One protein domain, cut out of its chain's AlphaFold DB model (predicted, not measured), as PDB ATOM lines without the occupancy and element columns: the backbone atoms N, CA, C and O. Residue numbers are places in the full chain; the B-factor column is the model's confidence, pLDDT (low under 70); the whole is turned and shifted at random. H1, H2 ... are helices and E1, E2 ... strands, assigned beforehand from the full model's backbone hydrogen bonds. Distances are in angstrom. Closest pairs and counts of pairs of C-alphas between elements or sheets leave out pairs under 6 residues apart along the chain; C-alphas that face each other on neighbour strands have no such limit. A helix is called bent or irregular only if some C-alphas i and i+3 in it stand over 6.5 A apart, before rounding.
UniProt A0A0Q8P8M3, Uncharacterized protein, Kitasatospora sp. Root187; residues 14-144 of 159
ATOM      1  N   TRP A  14     105.299 145.848 111.130       96.81
ATOM      2  CA  TRP A  14     105.257 147.301 111.228       96.81
ATOM      3  C   TRP A  14     105.943 147.905 110.018       96.81
ATOM      4  O   TRP A  14     107.125 147.668 109.779       96.81
ATOM      5  N   GLU A  15     105.203 148.716 109.279       96.50
ATOM      6  CA  GLU A  15     105.740 149.495 108.174       96.50
ATOM      7  C   GLU A  15     105.877 150.952 108.594       96.50
ATOM      8  O   GLU A  15     105.020 151.494 109.300       96.50
ATOM      9  N   ARG A  16     106.939 151.609 108.120       96.94
ATOM     10  CA  ARG A  16     107.065 153.058 108.264       96.94
ATOM     11  C   ARG A  16     105.899 153.736 107.544       96.94
ATOM     12  O   ARG A  16     105.578 153.409 106.402       96.94
ATOM     13  N   ARG A  17     105.304 154.719 108.208       96.12
ATOM     14  CA  ARG A  17     104.279 155.593 107.650       96.12
ATOM     15  C   ARG A  17     104.882 156.952 107.301       96.12
ATOM     16  O   ARG A  17     105.598 157.533 108.109       96.12
ATOM     17  N   GLU A  18     104.535 157.453 106.120       92.88
ATOM     18  CA  GLU A  18     104.814 158.816 105.664       92.88
ATOM     19  C   GLU A  18     103.600 159.291 104.834       92.88
ATOM     20  O   GLU A  18     103.240 158.596 103.877       92.88
ATOM     21  N   PRO A  19     102.921 160.398 105.194       94.25
ATOM     22  CA  PRO A  19     103.187 161.270 106.343       94.25
ATOM     23  C   PRO A  19     102.788 160.642 107.695       94.25
ATOM     24  O   PRO A  19     101.931 159.750 107.722       94.25
ATOM     25  N   PRO A  20     103.363 161.096 108.827       97.12
ATOM     26  CA  PRO A  20     102.903 160.703 110.156       97.12
ATOM     27  C   PRO A  20     101.429 161.063 110.384       97.12
ATOM     28  O   PRO A  20     100.927 162.052 109.850       97.12
ATOM     29  N   LEU A  21     100.733 160.275 111.202       97.88
ATOM     30  CA  LEU A  21      99.386 160.628 111.653       97.88
ATOM     31  C   LEU A  21      99.433 161.798 112.650       97.88
ATOM     32  O   LEU A  21     100.349 161.830 113.476       97.88
ATOM     33  N   PRO A  22      98.414 162.677 112.654       97.62
ATOM     34  CA  PRO A  22      98.193 163.612 113.752       97.62
ATOM     35  C   PRO A  22      98.070 162.869 115.082       97.62
ATOM     36  O   PRO A  22      97.424 161.813 115.163       97.62
ATOM     37  N   SER A  23      98.683 163.420 116.124       98.25
ATOM     38  CA  SER A  23      98.681 162.787 117.442       98.25
ATOM     39  C   SER A  23      97.349 163.016 118.151       98.25
ATOM     40  O   SER A  23      96.881 164.143 118.273       98.25
ATOM     41  N   VAL A  24      96.753 161.944 118.668       98.31
ATOM     42  CA  VAL A  24      95.513 161.998 119.470       98.31
ATOM     43  C   VAL A  24      95.674 161.357 120.847       98.31
ATOM     44  O   VAL A  24      94.764 161.412 121.676       98.31
ATOM     45  N   ALA A  25      96.816 160.711 121.087       98.44
ATOM     46  CA  ALA A  25      97.148 160.134 122.374       98.44
ATOM     47  C   ALA A  25      98.660 160.060 122.599       98.44
ATOM     48  O   ALA A  25      99.447 160.067 121.650       98.44
ATOM     49  N   VAL A  26      99.048 159.911 123.861       98.50
ATOM     50  CA  VAL A  26     100.412 159.619 124.303       98.50
ATOM     51  C   VAL A  26     100.369 158.424 125.242       98.50
ATOM     52  O   VAL A  26      99.586 158.400 126.187       98.50
ATOM     53  N   LEU A  27     101.201 157.425 124.967       98.12
ATOM     54  CA  LEU A  27     101.296 156.186 125.727       98.12
ATOM     55  C   LEU A  27     102.653 156.102 126.422       98.12
ATOM     56  O   LEU A  27     103.686 156.125 125.754       98.12
ATOM     57  N   ALA A  28     102.651 155.910 127.734       97.00
ATOM     58  CA  ALA A  28     103.819 155.482 128.486       97.00
ATOM     59  C   ALA A  28     103.635 154.049 128.989       97.00
ATOM     60  O   ALA A  28     102.531 153.629 129.343       97.00
ATOM     61  N   VAL A  29     104.747 153.320 129.026       93.50
ATOM     62  CA  VAL A  29     104.833 151.968 129.574       93.50
ATOM     63  C   VAL A  29     105.967 151.927 130.589       93.50
ATOM     64  O   VAL A  29     107.024 152.526 130.378       93.50
ATOM     65  N   GLY A  30     105.750 151.217 131.687       92.69
ATOM     66  CA  GLY A  30     106.770 150.954 132.684       92.69
ATOM     67  C   GLY A  30     107.324 152.219 133.335       92.69
ATOM     68  O   GLY A  30     106.581 153.078 133.810       92.69
ATOM     69  N   ALA A  31     108.650 152.352 133.326       92.19
ATOM     70  CA  ALA A  31     109.364 153.457 133.967       92.19
ATOM     71  C   ALA A  31     109.042 154.850 133.385       92.19
ATOM     72  O   ALA A  31     109.306 155.850 134.046       92.19
ATOM     73  N   ALA A  32     108.455 154.937 132.184       94.62
ATOM     74  CA  ALA A  32     108.039 156.210 131.591       94.62
ATOM     75  C   ALA A  32     106.712 156.747 132.169       94.62
ATOM     76  O   ALA A  32     106.391 157.924 131.991       94.62
ATOM     77  N   VAL A  33     105.927 155.907 132.862       95.56
ATOM     78  CA  VAL A  33     104.598 156.275 133.383       95.56
ATOM     79  C   VAL A  33     104.641 157.492 134.319       95.56
ATOM     80  O   VAL A  33     103.863 158.417 134.081       95.56
ATOM     81  N   PRO A  34     105.550 157.580 135.312       94.94
ATOM     82  CA  PRO A  34     105.608 158.738 136.201       94.94
ATOM     83  C   PRO A  34     105.901 160.056 135.487       94.94
ATOM     84  O   PRO A  34     105.254 161.063 135.773       94.94
ATOM     85  N   GLY A  35     106.825 160.050 134.519       96.50
ATOM     86  CA  GLY A  35     107.143 161.239 133.726       96.50
ATOM     87  C   GLY A  35     105.936 161.727 132.925       96.50
ATOM     88  O   GLY A  35     105.610 162.915 132.952       96.50
ATOM     89  N   LEU A  36     105.215 160.801 132.283       97.81
ATOM     90  CA  LEU A  36     103.992 161.134 131.556       97.81
ATOM     91  C   LEU A  36     102.879 161.632 132.486       97.81
ATOM     92  O   LEU A  36     102.197 162.594 132.142       97.81
ATOM     93  N   ALA A  37     102.711 161.027 133.665       97.12
ATOM     94  CA  ALA A  37     101.718 161.448 134.650       97.12
ATOM     95  C   ALA A  37     101.957 162.883 135.135       97.12
ATOM     96  O   ALA A  37     101.026 163.690 135.160       97.12
ATOM     97  N   VAL A  38     103.209 163.224 135.463       97.25
ATOM     98  CA  VAL A  38     103.594 164.586 135.860       97.25
ATOM     99  C   VAL A  38     103.302 165.572 134.730       97.25
ATOM    100  O   VAL A  38     102.624 166.573 134.956       97.25
ATOM    101  N   ALA A  39     103.738 165.275 133.505       97.88
ATOM    102  CA  ALA A  39     103.519 166.161 132.365       97.88
ATOM    103  C   ALA A  39     102.024 166.346 132.046       97.88
ATOM    104  O   ALA A  39     101.575 167.470 131.812       97.88
ATOM    105  N   ALA A  40     101.230 165.271 132.083       97.69
ATOM    106  CA  ALA A  40      99.784 165.332 131.892       97.69
ATOM    107  C   ALA A  40      99.108 166.194 132.968       97.69
ATOM    108  O   ALA A  40      98.234 167.001 132.650       97.69
ATOM    109  N   ARG A  41      99.547 166.085 134.228       97.19
ATOM    110  CA  ARG A  41      99.001 166.876 135.335       97.19
ATOM    111  C   ARG A  41      99.224 168.366 135.118       97.19
ATOM    112  O   ARG A  41      98.294 169.150 135.291       97.19
ATOM    113  N   GLU A  42     100.425 168.753 134.701       96.50
ATOM    114  CA  GLU A  42     100.734 170.154 134.403       96.50
ATOM    115  C   GLU A  42      99.918 170.680 133.211       96.50
ATOM    116  O   GLU A  42      99.428 171.807 133.254       96.50
ATOM    117  N   ARG A  43      99.654 169.849 132.189       97.44
ATOM    118  CA  ARG A  43      98.740 170.218 131.095       97.44
ATOM    119  C   ARG A  43      97.309 170.448 131.585       97.44
ATOM    120  O   ARG A  43      96.720 171.467 131.233       97.44
ATOM    121  N   VAL A  44      96.758 169.555 132.412       97.06
ATOM    122  CA  VAL A  44      95.407 169.732 132.983       97.06
ATOM    123  C   VAL A  44      95.335 171.009 133.825       97.06
ATOM    124  O   VAL A  44      94.384 171.776 133.691       97.06
ATOM    125  N   ARG A  45      96.361 171.293 134.640       95.56
ATOM    126  CA  ARG A  45      96.456 172.542 135.421       95.56
ATOM    127  C   ARG A  45      96.506 173.791 134.541       95.56
ATOM    128  O   ARG A  45      95.959 174.819 134.923       95.56
ATOM    129  N   ALA A  46      97.106 173.690 133.358       95.31
ATOM    130  CA  ALA A  46      97.105 174.741 132.344       95.31
ATOM    131  C   ALA A  46      95.787 174.837 131.539       95.31
ATOM    132  O   ALA A  46      95.690 175.660 130.632       95.31
ATOM    133  N   GLY A  47      94.772 174.024 131.858       96.00
ATOM    134  CA  GLY A  47      93.447 174.057 131.229       96.00
ATOM    135  C   GLY A  47      93.253 173.083 130.061       96.00
ATOM    136  O   GLY A  47      92.214 173.136 129.400       96.00
ATOM    137  N   ALA A  48      94.215 172.193 129.803       96.56
ATOM    138  CA  ALA A  48      94.093 171.173 128.765       96.56
ATOM    139  C   ALA A  48      92.973 170.172 129.086       96.56
ATOM    140  O   ALA A  48      92.807 169.741 130.232       96.56
ATOM    141  N   ARG A  49      92.233 169.744 128.058       96.38
ATOM    142  CA  ARG A  49      91.171 168.738 128.203       96.38
ATOM    143  C   ARG A  49      91.717 167.358 127.862       96.38
ATOM    144  O   ARG A  49      91.748 166.969 126.697       96.38
ATOM    145  N   LEU A  50      92.138 166.627 128.890       97.62
ATOM    146  CA  LEU A  50      92.736 165.301 128.751       97.62
ATOM    147  C   LEU A  50      91.822 164.218 129.325       97.62
ATOM    148  O   LEU A  50      91.137 164.455 130.310       97.62
ATOM    149  N   ALA A  51      91.833 163.026 128.737       97.44
ATOM    150  CA  ALA A  51      91.241 161.815 129.309       97.44
ATOM    151  C   ALA A  51      92.341 160.773 129.512       97.44
ATOM    152  O   ALA A  51      93.312 160.751 128.755       97.44
ATOM    153  N   VAL A  52      92.217 159.924 130.529       96.44
ATOM    154  CA  VAL A  52      93.298 159.009 130.914       96.44
ATOM    155  C   VAL A  52      92.772 157.606 131.141       96.44
ATOM    156  O   VAL A  52      91.761 157.416 131.809       96.44
ATOM    157  N   LEU A  53      93.490 156.632 130.591       95.19
ATOM    158  CA  LEU A  53      93.313 155.215 130.866       95.19
ATOM    159  C   LEU A  53      94.629 154.677 131.428       95.19
ATOM    160  O   LEU A  53      95.689 154.914 130.846       95.19
ATOM    161  N   ALA A  54      94.560 153.947 132.532       92.62
ATOM    162  CA  ALA A  54      95.718 153.307 133.132       92.62
ATOM    163  C   ALA A  54      95.465 151.812 133.326       92.62
ATOM    164  O   ALA A  54      94.350 151.406 133.651       92.62
ATOM    165  N   GLU A  55      96.515 151.016 133.143       86.56
ATOM    166  CA  GLU A  55      96.564 149.637 133.629       86.56
ATOM    167  C   GLU A  55      97.657 149.561 134.692       86.56
ATOM    168  O   GLU A  55      98.851 149.526 134.386       86.56
ATOM    169  N   ASP A  56      97.243 149.598 135.955       76.81
ATOM    170  CA  ASP A  56      98.120 149.629 137.128       76.81
ATOM    171  C   ASP A  56      97.585 148.764 138.283       76.81
ATOM    172  O   ASP A  56      97.849 149.025 139.456       76.81
ATOM    173  N   GLY A  57      96.834 147.712 137.943       71.00
ATOM    174  CA  GLY A  57      96.178 146.841 138.914       71.00
ATOM    175  C   GLY A  57      97.138 146.204 139.935       71.00
ATOM    176  O   GLY A  57      98.322 145.991 139.649       71.00
ATOM    177  N   PRO A  58      96.639 145.862 141.138       65.69
ATOM    178  CA  PRO A  58      97.446 145.220 142.170       65.69
ATOM    179  C   PRO A  58      98.068 143.920 141.644       65.69
ATOM    180  O   PRO A  58      97.372 143.061 141.109       65.69
ATOM    181  N   GLY A  59      99.388 143.785 141.799       67.88
ATOM    182  CA  GLY A  59     100.155 142.630 141.315       67.88
ATOM    183  C   GLY A  59     100.716 142.764 139.894       67.88
ATOM    184  O   GLY A  59     101.474 141.892 139.477       67.88
ATOM    185  N   LEU A  60     100.415 143.847 139.165       75.62
ATOM    186  CA  LEU A  60     101.050 144.115 137.876       75.62
ATOM    187  C   LEU A  60     102.502 144.586 138.098       75.62
ATOM    188  O   LEU A  60     102.716 145.570 138.823       75.62
ATOM    189  N   PRO A  61     103.513 143.928 137.495       79.88
ATOM    190  CA  PRO A  61     104.895 144.359 137.640       79.88
ATOM    191  C   PRO A  61     105.062 145.771 137.075       79.88
ATOM    192  O   PRO A  61     104.414 146.156 136.100       79.88
ATOM    193  N   THR A  62     105.951 146.558 137.682       78.19
ATOM    194  CA  THR A  62     106.164 147.963 137.303       78.19
ATOM    195  C   THR A  62     106.448 148.118 135.816       78.19
ATOM    196  O   THR A  62     105.962 149.066 135.220       78.19
ATOM    197  N   THR A  63     107.169 147.173 135.206       83.31
ATOM    198  CA  THR A  63     107.490 147.140 133.771       83.31
ATOM    199  C   THR A  63     106.266 147.074 132.865       83.31
ATOM    200  O   THR A  63     106.330 147.549 131.734       83.31
ATOM    201  N   ASP A  64     105.156 146.530 133.360       86.12
ATOM    202  CA  ASP A  64     103.938 146.345 132.584       86.12
ATOM    203  C   ASP A  64     102.907 147.445 132.777       86.12
ATOM    204  O   ASP A  64     101.967 147.506 131.988       86.12
ATOM    205  N   ARG A  65     103.115 148.361 133.728       91.19
ATOM    206  CA  ARG A  65     102.213 149.497 133.939       91.19
ATOM    207  C   ARG A  65     102.032 150.314 132.672       91.19
ATOM    208  O   ARG A  65     102.991 150.559 131.936       91.19
ATOM    209  N   VAL A  66     100.807 150.767 132.447       93.56
ATOM    210  CA  VAL A  66     100.438 151.586 131.294       93.56
ATOM    211  C   VAL A  66      99.777 152.865 131.759       93.56
ATOM    212  O   VAL A  66      98.904 152.837 132.621       93.56
ATOM    213  N   LEU A  67     100.140 153.966 131.111       96.25
ATOM    214  CA  LEU A  67      99.374 155.199 131.149       96.25
ATOM    215  C   LEU A  67      99.149 155.690 129.723       96.25
ATOM    216  O   LEU A  67     100.100 156.000 129.005       96.25
ATOM    217  N   LEU A  68      97.888 155.763 129.320       97.88
ATOM    218  CA  LEU A  68      97.455 156.360 128.069       97.88
ATOM    219  C   LEU A  68      96.754 157.684 128.364       97.88
ATOM    220  O   LEU A  68      95.752 157.722 129.074       97.88
ATOM    221  N   VAL A  69      97.250 158.755 127.757       98.25
ATOM    222  CA  VAL A  69      96.667 160.096 127.814       98.25
ATOM    223  C   VAL A  69      96.079 160.426 126.448       98.25
ATOM    224  O   VAL A  69      96.782 160.366 125.446       98.25
ATOM    225  N   LEU A  70      94.801 160.778 126.400       98.44
ATOM    226  CA  LEU A  70      94.060 161.175 125.203       98.44
ATOM    227  C   LEU A  70      93.767 162.672 125.262       98.44
ATOM    228  O   LEU A  70      93.474 163.202 126.333       98.44
ATOM    229  N   GLY A  71      93.789 163.343 124.116       97.44
ATOM    230  CA  GLY A  71      93.518 164.775 124.034       97.44
ATOM    231  C   GLY A  71      93.679 165.315 122.620       97.44
ATOM    232  O   GLY A  71      94.065 164.588 121.704       97.44
ATOM    233  N   ALA A  72      93.380 166.603 122.447       96.50
ATOM    234  CA  ALA A  72      93.742 167.312 121.225       96.50
ATOM    235  C   ALA A  72      95.271 167.402 121.103       96.50
ATOM    236  O   ALA A  72      95.964 167.487 122.114       96.50
ATOM    237  N   GLU A  73      95.801 167.412 119.881       96.56
ATOM    238  CA  GLU A  73      97.247 167.345 119.627       96.56
ATOM    239  C   GLU A  73      98.041 168.412 120.398       96.56
ATOM    240  O   GLU A  73      99.038 168.096 121.046       96.56
ATOM    241  N   GLN A  74      97.554 169.655 120.417       96.19
ATOM    242  CA  GLN A  74      98.194 170.755 121.140       96.19
ATOM    243  C   GLN A  74      98.191 170.578 122.664       96.19
ATOM    244  O   GLN A  74      99.039 171.154 123.345       96.19
ATOM    245  N   ASP A  75      97.263 169.785 123.198       97.19
ATOM    246  CA  ASP A  75      97.062 169.543 124.627       97.19
ATOM    247  C   ASP A  75      97.901 168.365 125.141       97.19
ATOM    248  O   ASP A  75      98.122 168.244 126.348       97.19
ATOM    249  N   LEU A  76      98.403 167.515 124.238       97.94
ATOM    250  CA  LEU A  76      99.115 166.299 124.610       97.94
ATOM    251  C   LEU A  76     100.443 166.608 125.326       97.94
ATOM    252  O   LEU A  76     101.246 167.424 124.854       97.94
ATOM    253  N   PRO A  77     100.709 165.962 126.472       97.44
ATOM    254  CA  PRO A  77     101.953 166.150 127.204       97.44
ATOM    255  C   PRO A  77     103.147 165.578 126.433       97.44
ATOM    256  O   PRO A  77     103.012 164.649 125.638       97.44
ATOM    257  N   TRP A  78     104.329 166.117 126.712       96.00
ATOM    258  CA  TRP A  78     105.594 165.518 126.307       96.00
ATOM    259  C   TRP A  78     106.243 164.838 127.507       96.00
ATOM    260  O   TRP A  78     106.226 165.389 128.608       96.00
ATOM    261  N   ALA A  79     106.788 163.644 127.294       95.56
ATOM    262  CA  ALA A  79     107.538 162.903 128.296       95.56
ATOM    263  C   ALA A  79     108.524 161.946 127.620       95.56
ATOM    264  O   ALA A  79     108.203 161.323 126.603       95.56
ATOM    265  N   ASP A  80     109.704 161.795 128.216       95.38
ATOM    266  CA  ASP A  80     110.713 160.851 127.749       95.38
ATOM    267  C   ASP A  80     110.203 159.408 127.784       95.38
ATOM    268  O   ASP A  80     109.537 158.967 128.722       95.38
ATOM    269  N   GLY A  81     110.516 158.654 126.728       93.88
ATOM    270  CA  GLY A  81     110.095 157.259 126.583       93.88
ATOM    271  C   GLY A  81     108.610 157.063 126.254       93.88
ATOM    272  O   GLY A  81     108.191 155.923 126.033       93.88
ATOM    273  N   ALA A  82     107.815 158.134 126.168       96.38
ATOM    274  CA  ALA A  82     106.425 158.053 125.745       96.38
ATOM    275  C   ALA A  82     106.292 157.955 124.213       96.38
ATOM    276  O   ALA A  82     107.127 158.441 123.448       96.38
ATOM    277  N   ARG A  83     105.223 157.308 123.747       97.50
ATOM    278  CA  ARG A  83     104.915 157.105 122.326       97.50
ATOM    279  C   ARG A  83     103.664 157.882 121.944       97.50
ATOM    280  O   ARG A  83     102.603 157.658 122.518       97.50
ATOM    281  N   TYR A  84     103.777 158.737 120.935       98.12
ATOM    282  CA  TYR A  84     102.632 159.427 120.346       98.12
ATOM    283  C   TYR A  84     101.866 158.487 119.422       98.12
ATOM    284  O   TYR A  84     102.460 157.781 118.599       98.12
ATOM    285  N   LEU A  85     100.543 158.482 119.563       98.56
ATOM    286  CA  LEU A  85      99.647 157.622 118.804       98.56
ATOM    287  C   LEU A  85      98.674 158.452 117.969       98.56
ATOM    288  O   LEU A  85      98.113 159.442 118.438       98.56
ATOM    289  N   GLY A  86      98.448 157.999 116.741       98.19
ATOM    290  CA  GLY A  86      97.421 158.505 115.838       98.19
ATOM    291  C   GLY A  86      96.295 157.490 115.672       98.19
ATOM    292  O   GLY A  86      96.453 156.313 115.998       98.19
ATOM    293  N   ARG A  87      95.149 157.939 115.156       97.50
ATOM    294  CA  ARG A  87      94.005 157.060 114.878       97.50
ATOM    295  C   ARG A  87      94.025 156.595 113.422       97.50
ATOM    296  O   ARG A  87      93.915 157.413 112.516       97.50
ATOM    297  N   ASP A  88      94.101 155.285 113.216       96.50
ATOM    298  CA  ASP A  88      94.025 154.620 111.913       96.50
ATOM    299  C   ASP A  88      92.849 153.638 111.894       96.50
ATOM    300  O   ASP A  88      92.857 152.625 112.592       96.50
ATOM    301  N   ALA A  89      91.793 153.969 111.147       93.50
ATOM    302  CA  ALA A  89      90.563 153.176 111.061       93.50
ATOM    303  C   ALA A  89      90.003 152.717 112.432       93.50
ATOM    304  O   ALA A  89      89.559 151.581 112.607       93.50
ATOM    305  N   GLY A  90      90.051 153.613 113.426       93.69
ATOM    306  CA  GLY A  90      89.589 153.362 114.796       93.69
ATOM    307  C   GLY A  90      90.609 152.669 115.708       93.69
ATOM    308  O   GLY A  90      90.354 152.563 116.902       93.69
ATOM    309  N   LEU A  91      91.755 152.222 115.201       97.19
ATOM    310  CA  LEU A  91      92.864 151.692 115.994       97.19
ATOM    311  C   LEU A  91      93.844 152.821 116.337       97.19
ATOM    312  O   LEU A  91      94.205 153.605 115.463       97.19
ATOM    313  N   LEU A  92      94.285 152.923 117.589       98.25
ATOM    314  CA  LEU A  92      95.402 153.793 117.947       98.25
ATOM    315  C   LEU A  92      96.719 153.066 117.689       98.25
ATOM    316  O   LEU A  92      96.964 152.006 118.264       98.25
ATOM    317  N   THR A  93      97.565 153.648 116.845       98.12
ATOM    318  CA  THR A  93      98.878 153.106 116.465       98.12
ATOM    319  C   THR A  93      99.945 154.191 116.585       98.12
ATOM    320  O   THR A  93      99.589 155.371 116.578       98.12
ATOM    321  N   PRO A  94     101.250 153.859 116.655       97.94
ATOM    322  CA  PRO A  94     102.302 154.872 116.598       97.94
ATOM    323  C   PRO A  94     102.118 155.792 115.384       97.94
ATOM    324  O   PRO A  94     101.800 155.314 114.295       97.94
ATOM    325  N   THR A  95     102.308 157.100 115.547       98.19
ATOM    326  CA  THR A  95     102.033 158.080 114.475       98.19
ATOM    327  C   THR A  95     102.867 157.847 113.215       98.19
ATOM    328  O   THR A  95     102.404 158.121 112.111       98.19
ATOM    329  N   THR A  96     104.070 157.296 113.361       97.44
ATOM    330  CA  THR A  96     105.042 157.063 112.280       97.44
ATOM    331  C   THR A  96     105.070 155.623 111.770       97.44
ATOM    332  O   THR A  96     105.896 155.292 110.916       97.44
ATOM    333  N   ALA A  97     104.184 154.753 112.259       97.25
ATOM    334  CA  ALA A  97     104.120 153.359 111.840       97.25
ATOM    335  C   ALA A  97     102.680 152.915 111.563       97.25
ATOM    336  O   ALA A  97     101.712 153.462 112.094       97.25
ATOM    337  N   ARG A  98     102.526 151.904 110.715       96.75
ATOM    338  CA  ARG A  98     101.244 151.234 110.485       96.75
ATOM    339  C   ARG A  98     101.412 149.727 110.648       96.75
ATOM    340  O   ARG A  98     102.451 149.205 110.240       96.75
ATOM    341  N   PRO A  99     100.429 149.038 111.243       96.31
ATOM    342  CA  PRO A  99     100.455 147.593 111.295       96.31
ATOM    343  C   PRO A  99     100.062 147.015 109.927       96.31
ATOM    344  O   PRO A  99      99.188 147.557 109.246       96.31
ATOM    345  N   THR A 100     100.688 145.901 109.562       94.88
ATOM    346  CA  THR A 100     100.317 145.046 108.429       94.88
ATOM    347  C   THR A 100      99.972 143.657 108.987       94.88
ATOM    348  O   THR A 100     100.743 143.142 109.802       94.88
ATOM    349  N   PRO A 101      98.822 143.044 108.627       92.44
ATOM    350  CA  PRO A 101      97.745 143.552 107.758       92.44
ATOM    351  C   PRO A 101      97.065 144.836 108.273       92.44
ATOM    352  O   PRO A 101      97.344 145.276 109.379       92.44
ATOM    353  N   ALA A 102      96.187 145.449 107.471       92.88
ATOM    354  CA  ALA A 102      95.624 146.779 107.740       92.88
ATOM    355  C   ALA A 102      94.981 146.939 109.138       92.88
ATOM    356  O   ALA A 102      94.377 146.009 109.673       92.88
ATOM    357  N   ALA A 103      95.026 148.158 109.691       94.44
ATOM    358  CA  ALA A 103      94.564 148.488 111.045       94.44
ATOM    359  C   ALA A 103      93.131 148.018 111.369       94.44
ATOM    360  O   ALA A 103      92.874 147.520 112.465       94.44
ATOM    361  N   THR A 104      92.199 148.097 110.413       94.88
ATOM    362  CA  THR A 104      90.820 147.603 110.589       94.88
ATOM    363  C   THR A 104      90.763 146.101 110.879       94.88
ATOM    364  O   THR A 104      89.921 145.663 111.662       94.88
ATOM    365  N   LEU A 105      91.650 145.307 110.271       94.31
ATOM    366  CA  LEU A 105      91.718 143.864 110.505       94.31
ATOM    367  C   LEU A 105      92.239 143.573 111.908       94.31
ATOM    368  O   LEU A 105      91.637 142.767 112.610       94.31
ATOM    369  N   TRP A 106      93.280 144.281 112.354       95.25
ATOM    370  CA  TRP A 106      93.777 144.146 113.725       95.25
ATOM    371  C   TRP A 106      92.745 144.566 114.764       95.25
ATOM    372  O   TRP A 106      92.545 143.844 115.732       95.25
ATOM    373  N   ARG A 107      92.024 145.672 114.546       95.06
ATOM    374  CA  ARG A 107      90.944 146.086 115.455       95.06
ATOM    375  C   ARG A 107      89.877 144.994 115.604       95.06
ATOM    376  O   ARG A 107      89.433 144.726 116.716       95.06
ATOM    377  N   ARG A 108      89.495 144.342 114.498       93.69
ATOM    378  CA  ARG A 108      88.558 143.205 114.515       93.69
ATOM    379  C   ARG A 108      89.155 141.972 115.192       93.69
ATOM    380  O   ARG A 108      88.466 141.338 115.980       93.69
ATOM    381  N   ALA A 109      90.417 141.652 114.913       93.75
ATOM    382  CA  ALA A 109      91.113 140.510 115.507       93.75
ATOM    383  C   ALA A 109      91.278 140.651 117.029       93.75
ATOM    384  O   ALA A 109      91.200 139.662 117.747       93.75
ATOM    385  N   LEU A 110      91.447 141.882 117.521       94.62
ATOM    386  CA  LEU A 110      91.482 142.207 118.950       94.62
ATOM    387  C   LEU A 110      90.092 142.198 119.611       94.62
ATOM    388  O   LEU A 110      90.001 142.384 120.820       94.62
ATOM    389  N   GLY A 111      89.012 142.006 118.846       94.69
ATOM    390  CA  GLY A 111      87.652 141.925 119.379       94.69
ATOM    391  C   GLY A 111      87.078 143.253 119.878       94.69
ATOM    392  O   GLY A 111      86.109 143.240 120.630       94.69
ATOM    393  N   ALA A 112      87.645 144.397 119.479       94.19
ATOM    394  CA  ALA A 112      87.160 145.699 119.927       94.19
ATOM    395  C   ALA A 112      85.776 146.013 119.338       94.19
ATOM    396  O   ALA A 112      85.623 146.133 118.116       94.19
ATOM    397  N   ALA A 113      84.786 146.210 120.210       93.38
ATOM    398  CA  ALA A 113      83.443 146.616 119.817       93.38
ATOM    399  C   ALA A 113      83.419 148.051 119.262       93.38
ATOM    400  O   ALA A 113      84.393 148.811 119.347       93.38
ATOM    401  N   GLU A 114      82.298 148.446 118.663       89.69
ATOM    402  CA  GLU A 114      82.091 149.832 118.246       89.69
ATOM    403  C   GLU A 114      82.129 150.773 119.463       89.69
ATOM    404  O   GLU A 114      81.652 150.435 120.542       89.69
ATOM    405  N   GLY A 115      82.771 151.935 119.319       89.75
ATOM    406  CA  GLY A 115      82.956 152.897 120.413       89.75
ATOM    407  C   GLY A 115      84.091 152.570 121.394       89.75
ATOM    408  O   GLY A 115      84.606 153.490 122.028       89.75
ATOM    409  N   GLN A 116      84.557 151.318 121.467       95.38
ATOM    410  CA  GLN A 116      85.679 150.964 122.339       95.38
ATOM    411  C   GLN A 116      87.002 151.545 121.845       95.38
ATOM    412  O   GLN A 116      87.300 151.612 120.640       95.38
ATOM    413  N   LEU A 117      87.828 151.932 122.807       96.62
ATOM    414  CA  LEU A 117      89.208 152.286 122.574       96.62
ATOM    415  C   LEU A 117      89.994 151.011 122.256       96.62
ATOM    416  O   LEU A 117      89.883 150.008 122.952       96.62
ATOM    417  N   CYS A 118      90.798 151.059 121.199       97.50
ATOM    418  CA  CYS A 118      91.664 149.957 120.808       97.50
ATOM    419  C   CYS A 118      93.040 150.527 120.484       97.50
ATOM    420  O   CYS A 118      93.148 151.431 119.655       97.50
ATOM    421  N   VAL A 119      94.073 150.028 121.152       97.69
ATOM    422  CA  VAL A 119      95.466 150.435 120.984       97.69
ATOM    423  C   VAL A 119      96.262 149.232 120.513       97.69
ATOM    424  O   VAL A 119      96.139 148.146 121.076       97.69
ATOM    425  N   LEU A 120      97.115 149.440 119.518       97.44
ATOM    426  CA  LEU A 120      98.110 148.473 119.089       97.44
ATOM    427  C   LEU A 120      99.456 149.175 118.943       97.44
ATOM    428  O   LEU A 120      99.609 150.113 118.162       97.44
ATOM    429  N   VAL A 121     100.447 148.689 119.680       95.75
ATOM    430  CA  VAL A 121     101.838 149.140 119.608       95.75
ATOM    431  C   VAL A 121     102.764 147.923 119.579       95.75
ATOM    432  O   VAL A 121     102.343 146.818 119.926       95.75
ATOM    433  N   PRO A 122     104.039 148.070 119.177       92.00
ATOM    434  CA  PRO A 122     104.986 146.966 119.263       92.00
ATOM    435  C   PRO A 122     105.018 146.358 120.672       92.00
ATOM    436  O   PRO A 122     105.308 147.069 121.636       92.00
ATOM    437  N   GLY A 123     104.705 145.062 120.760       89.75
ATOM    438  CA  GLY A 123     104.709 144.278 121.997       89.75
ATOM    439  C   GLY A 123     103.459 144.395 122.876       89.75
ATOM    440  O   GLY A 123     103.422 143.745 123.915       89.75
ATOM    441  N   ARG A 124     102.443 145.194 122.508       91.56
ATOM    442  CA  ARG A 124     101.249 145.371 123.352       91.56
ATOM    443  C   ARG A 124      99.997 145.746 122.561       91.56
ATOM    444  O   ARG A 124     100.044 146.547 121.630       91.56
ATOM    445  N   ALA A 125      98.867 145.207 122.999       94.19
ATOM    446  CA  ALA A 125      97.540 145.618 122.570       94.19
ATOM    447  C   ALA A 125      96.660 145.866 123.799       94.19
ATOM    448  O   ALA A 125      96.840 145.209 124.821       94.19
ATOM    449  N   LEU A 126      95.734 146.813 123.687       94.12
ATOM    450  CA  LEU A 126      94.799 147.184 124.747       94.12
ATOM    451  C   LEU A 126      93.427 147.453 124.134       94.12
ATOM    452  O   LEU A 126      93.325 148.184 123.146       94.12
ATOM    453  N   VAL A 127      92.382 146.880 124.724       95.62
ATOM    454  CA  VAL A 127      90.984 147.169 124.395       95.62
ATOM    455  C   VAL A 127      90.279 147.544 125.684       95.62
ATOM    456  O   VAL A 127      90.332 146.797 126.655       95.62
ATOM    457  N   ALA A 128      89.647 148.710 125.696       94.56
ATOM    458  CA  ALA A 128      88.972 149.228 126.871       94.56
ATOM    459  C   ALA A 128      87.808 150.130 126.467       94.56
ATOM    460  O   ALA A 128      87.732 150.626 125.335       94.56
ATOM    461  N   ASP A 129      86.923 150.391 127.417       95.19
ATOM    462  CA  ASP A 129      85.936 151.446 127.259       95.19
ATOM    463  C   ASP A 129      86.637 152.816 127.219       95.19
ATOM    464  O   ASP A 129      87.695 153.001 127.835       95.19
ATOM    465  N   PRO A 130      86.111 153.785 126.451       91.62
ATOM    466  CA  PRO A 130      86.728 155.099 126.357       91.62
ATOM    467  C   PRO A 130      86.730 155.785 127.735       91.62
ATOM    468  O   PRO A 130      85.678 155.856 128.376       91.62
ATOM    469  N   PRO A 131      87.876 156.321 128.197       93.00
ATOM    470  CA  PRO A 131      87.934 156.985 129.489       93.00
ATOM    471  C   PRO A 131      87.188 158.320 129.459       93.00
ATOM    472  O   PRO A 131      87.122 159.008 128.436       93.00
ATOM    473  N   VAL A 132      86.663 158.714 130.616       91.38
ATOM    474  CA  VAL A 132      86.030 160.022 130.810       91.38
ATOM    475  C   VAL A 132      87.120 161.105 130.895       91.38
ATOM    476  O   VAL A 132      88.187 160.847 131.464       91.38
ATOM    477  N   PRO A 133      86.895 162.317 130.350       92.06
ATOM    478  CA  PRO A 133      87.807 163.440 130.545       92.06
ATOM    479  C   PRO A 133      88.078 163.726 132.026       92.06
ATOM    480  O   PRO A 133      87.168 163.710 132.856       92.06
ATOM    481  N   LEU A 134      89.335 164.020 132.343       90.69
ATOM    482  CA  LEU A 134      89.763 164.436 133.667       90.69
ATOM    483  C   LEU A 134      89.123 165.773 134.032       90.69
ATOM    484  O   LEU A 134      89.113 166.721 133.247       90.69
ATOM    485  N   VAL A 135      88.637 165.844 135.268       81.75
ATOM    486  CA  VAL A 135      88.071 167.062 135.865       81.75
ATOM    487  C   VAL A 135      89.063 167.779 136.788       81.75
ATOM    488  O   VAL A 135      88.877 168.953 137.088       81.75
ATOM    489  N   SER A 136      90.123 167.087 137.224       87.50
ATOM    490  CA  SER A 136      91.241 167.631 138.004       87.50
ATOM    491  C   SER A 136      92.529 166.873 137.677       87.50
ATOM    492  O   SER A 136      92.495 165.687 137.339       87.50
ATOM    493  N   GLY A 137      93.669 167.554 137.812       84.25
ATOM    494  CA  GLY A 137      94.992 166.944 137.701       84.25
ATOM    495  C   GLY A 137      95.327 165.992 138.855       84.25
ATOM    496  O   GLY A 137      96.166 165.118 138.676       84.25
ATOM    497  N   ASP A 138      94.658 166.104 140.005       88.50
ATOM    498  CA  ASP A 138      94.938 165.267 141.188       88.50
ATOM    499  C   ASP A 138      94.644 163.778 140.934       88.50
ATOM    500  O   ASP A 138      95.244 162.895 141.543       88.50
ATOM    501  N   ALA A 139      93.782 163.478 139.956       88.25
ATOM    502  CA  ALA A 139      93.534 162.115 139.487       88.25
ATOM    503  C   ALA A 139      94.799 161.421 138.941       88.25
ATOM    504  O   ALA A 139      94.825 160.197 138.828       88.25
ATOM    505  N   LEU A 140      95.846 162.183 138.605       91.56
ATOM    506  CA  LEU A 140      97.120 161.655 138.121       91.56
ATOM    507  C   LEU A 140      98.136 161.371 139.232       91.56
ATOM    508  O   LEU A 140      99.121 160.678 138.978       91.56
ATOM    509  N   ASP A 141      97.914 161.866 140.452       90.50
ATOM    510  CA  ASP A 141      98.869 161.740 141.556       90.50
ATOM    511  C   ASP A 141      99.295 160.292 141.868       90.50
ATOM    512  O   ASP A 141     100.495 160.089 142.094       90.50
ATOM    513  N   PRO A 142      98.413 159.268 141.811       89.12
ATOM    514  CA  PRO A 142      98.813 157.873 142.018       89.12
ATOM    515  C   PRO A 142      99.920 157.397 141.066       89.12
ATOM    516  O   PRO A 142     100.761 156.587 141.451       89.12
ATOM    517  N   PHE A 143      99.966 157.945 139.850       89.44
ATOM    518  CA  PHE A 143     100.900 157.538 138.800       89.44
ATOM    519  C   PHE A 143     102.216 158.315 138.826       89.44
ATOM    520  O   PHE A 143     103.169 157.914 138.169       89.44
ATOM    521  N   THR A 144     102.296 159.416 139.579       88.81
ATOM    522  CA  THR A 144     103.488 160.284 139.618       88.81
ATOM    523  C   THR A 144     104.656 159.693 140.399       88.81
ATOM    524  O   THR A 144     105.784 160.174 140.281       88.81
TER     525      THR A 144
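This is residues 14 to 144 of the 159 residues of an uncharacterized protein of Kitasatospora sp. Root187 (UniProt A0A0Q8P8M3). A strongly twisted antiparallel sheet of five strands, in the order E3 E4 E2 E5 E6, curls like part of a barrel, and the hairpin of E8 and E9 is partly face to face with it, E8 close beside E6. At one end of the long axis H1 covers E4 and E2, with H3 alongside H1; at the other lie the short helix H2 and the small antiparallel sheet E1 E7. The printed part has 131 residues with three named helices and nine named strands, in the order E1 E2 H1 E3 E4 E5 E6 E7 H2 E8 E9 H3, and its class is mixed, helices and strands. It is compact, with a radius of gyration of the C-alphas of 14.1 A, and spans 39 by 34 by 27 A.

E1, residues 14 to 16, is the antiparallel neighbour of E7, residues 97 to 100, with N 15 and O 98 3.0 A apart. E2, residues 25 to 29, H1, residues 30 to 45, and E3, residues 51 to 55, form a split strand-helix-strand unit with a right-handed crossover: E2 and E3 run the same way with E4, residues 66 to 70, between them. H1 is on the sheet at a height of 9.0 A, along the strands at 22 degrees to E4 on the local plane; the closest C-alphas of H1 and E4, Val 33 and Leu 67, are 5.8 A apart. E3 and E4 form a hairpin, with N 53 and O 68 2.9 A apart; between E4 and E2, N 26 and O 69 are 2.8 A apart. E5, residues 83 to 88, has staggered pairing: 83 to 85 with E2, N 27 and O 83 at 2.8 A, and 85 to 88 with E6, residues 91 to 94, N 88 and O 91 at 2.8 A. H2, residues 103 to 109, is on this sheet; its closest C-alpha pair with E6 is Arg 107 and Leu 91, 6.0 A apart. E8, residues 117 to 121, and E9, residues 124 to 128, form a hairpin, with N 119 and O 126 2.8 A apart. Their sheet makes a sandwich, two sheets face to face, with the larger one, the facing parts 8.4 A centre to centre and the best planes 36 degrees apart. H3, residues 137 to 143, touches H1 at a shallow tilt of 10 degrees, opposite ways, closest at the C-alphas of Gly 137 and Arg 41, 4.7 A apart; it only grazes the larger sheet. Every O i to N i+4 pair of H2 is within hydrogen-bond range, against 10 of 12 in H1 and 0 of 3 in H3, where 3 of 4 O i to N i+3 pairs are.

E1 begins at C-alpha 14, (105.257, 147.301, 111.228). H1 measures 24.1 A, E5 15.3 A and E3 14.0 A. H1 is irregular, but only just, with C-alphas 31 and 34 6.9 A apart; H3 is irregular, with C-alphas 139 and 142 7.2 A apart. H3 ends at C-alpha 143, (100.900, 157.538, 138.800).

The two C-alphas farthest apart, those of Arg 45 and Pro 101, are 40.1 A apart. The printed part has no cut, and the link from E4 to E5, residues 71 to 82, is long. Mean pLDDT of the printed part is 93.6; residues 58 to 59 are under 70.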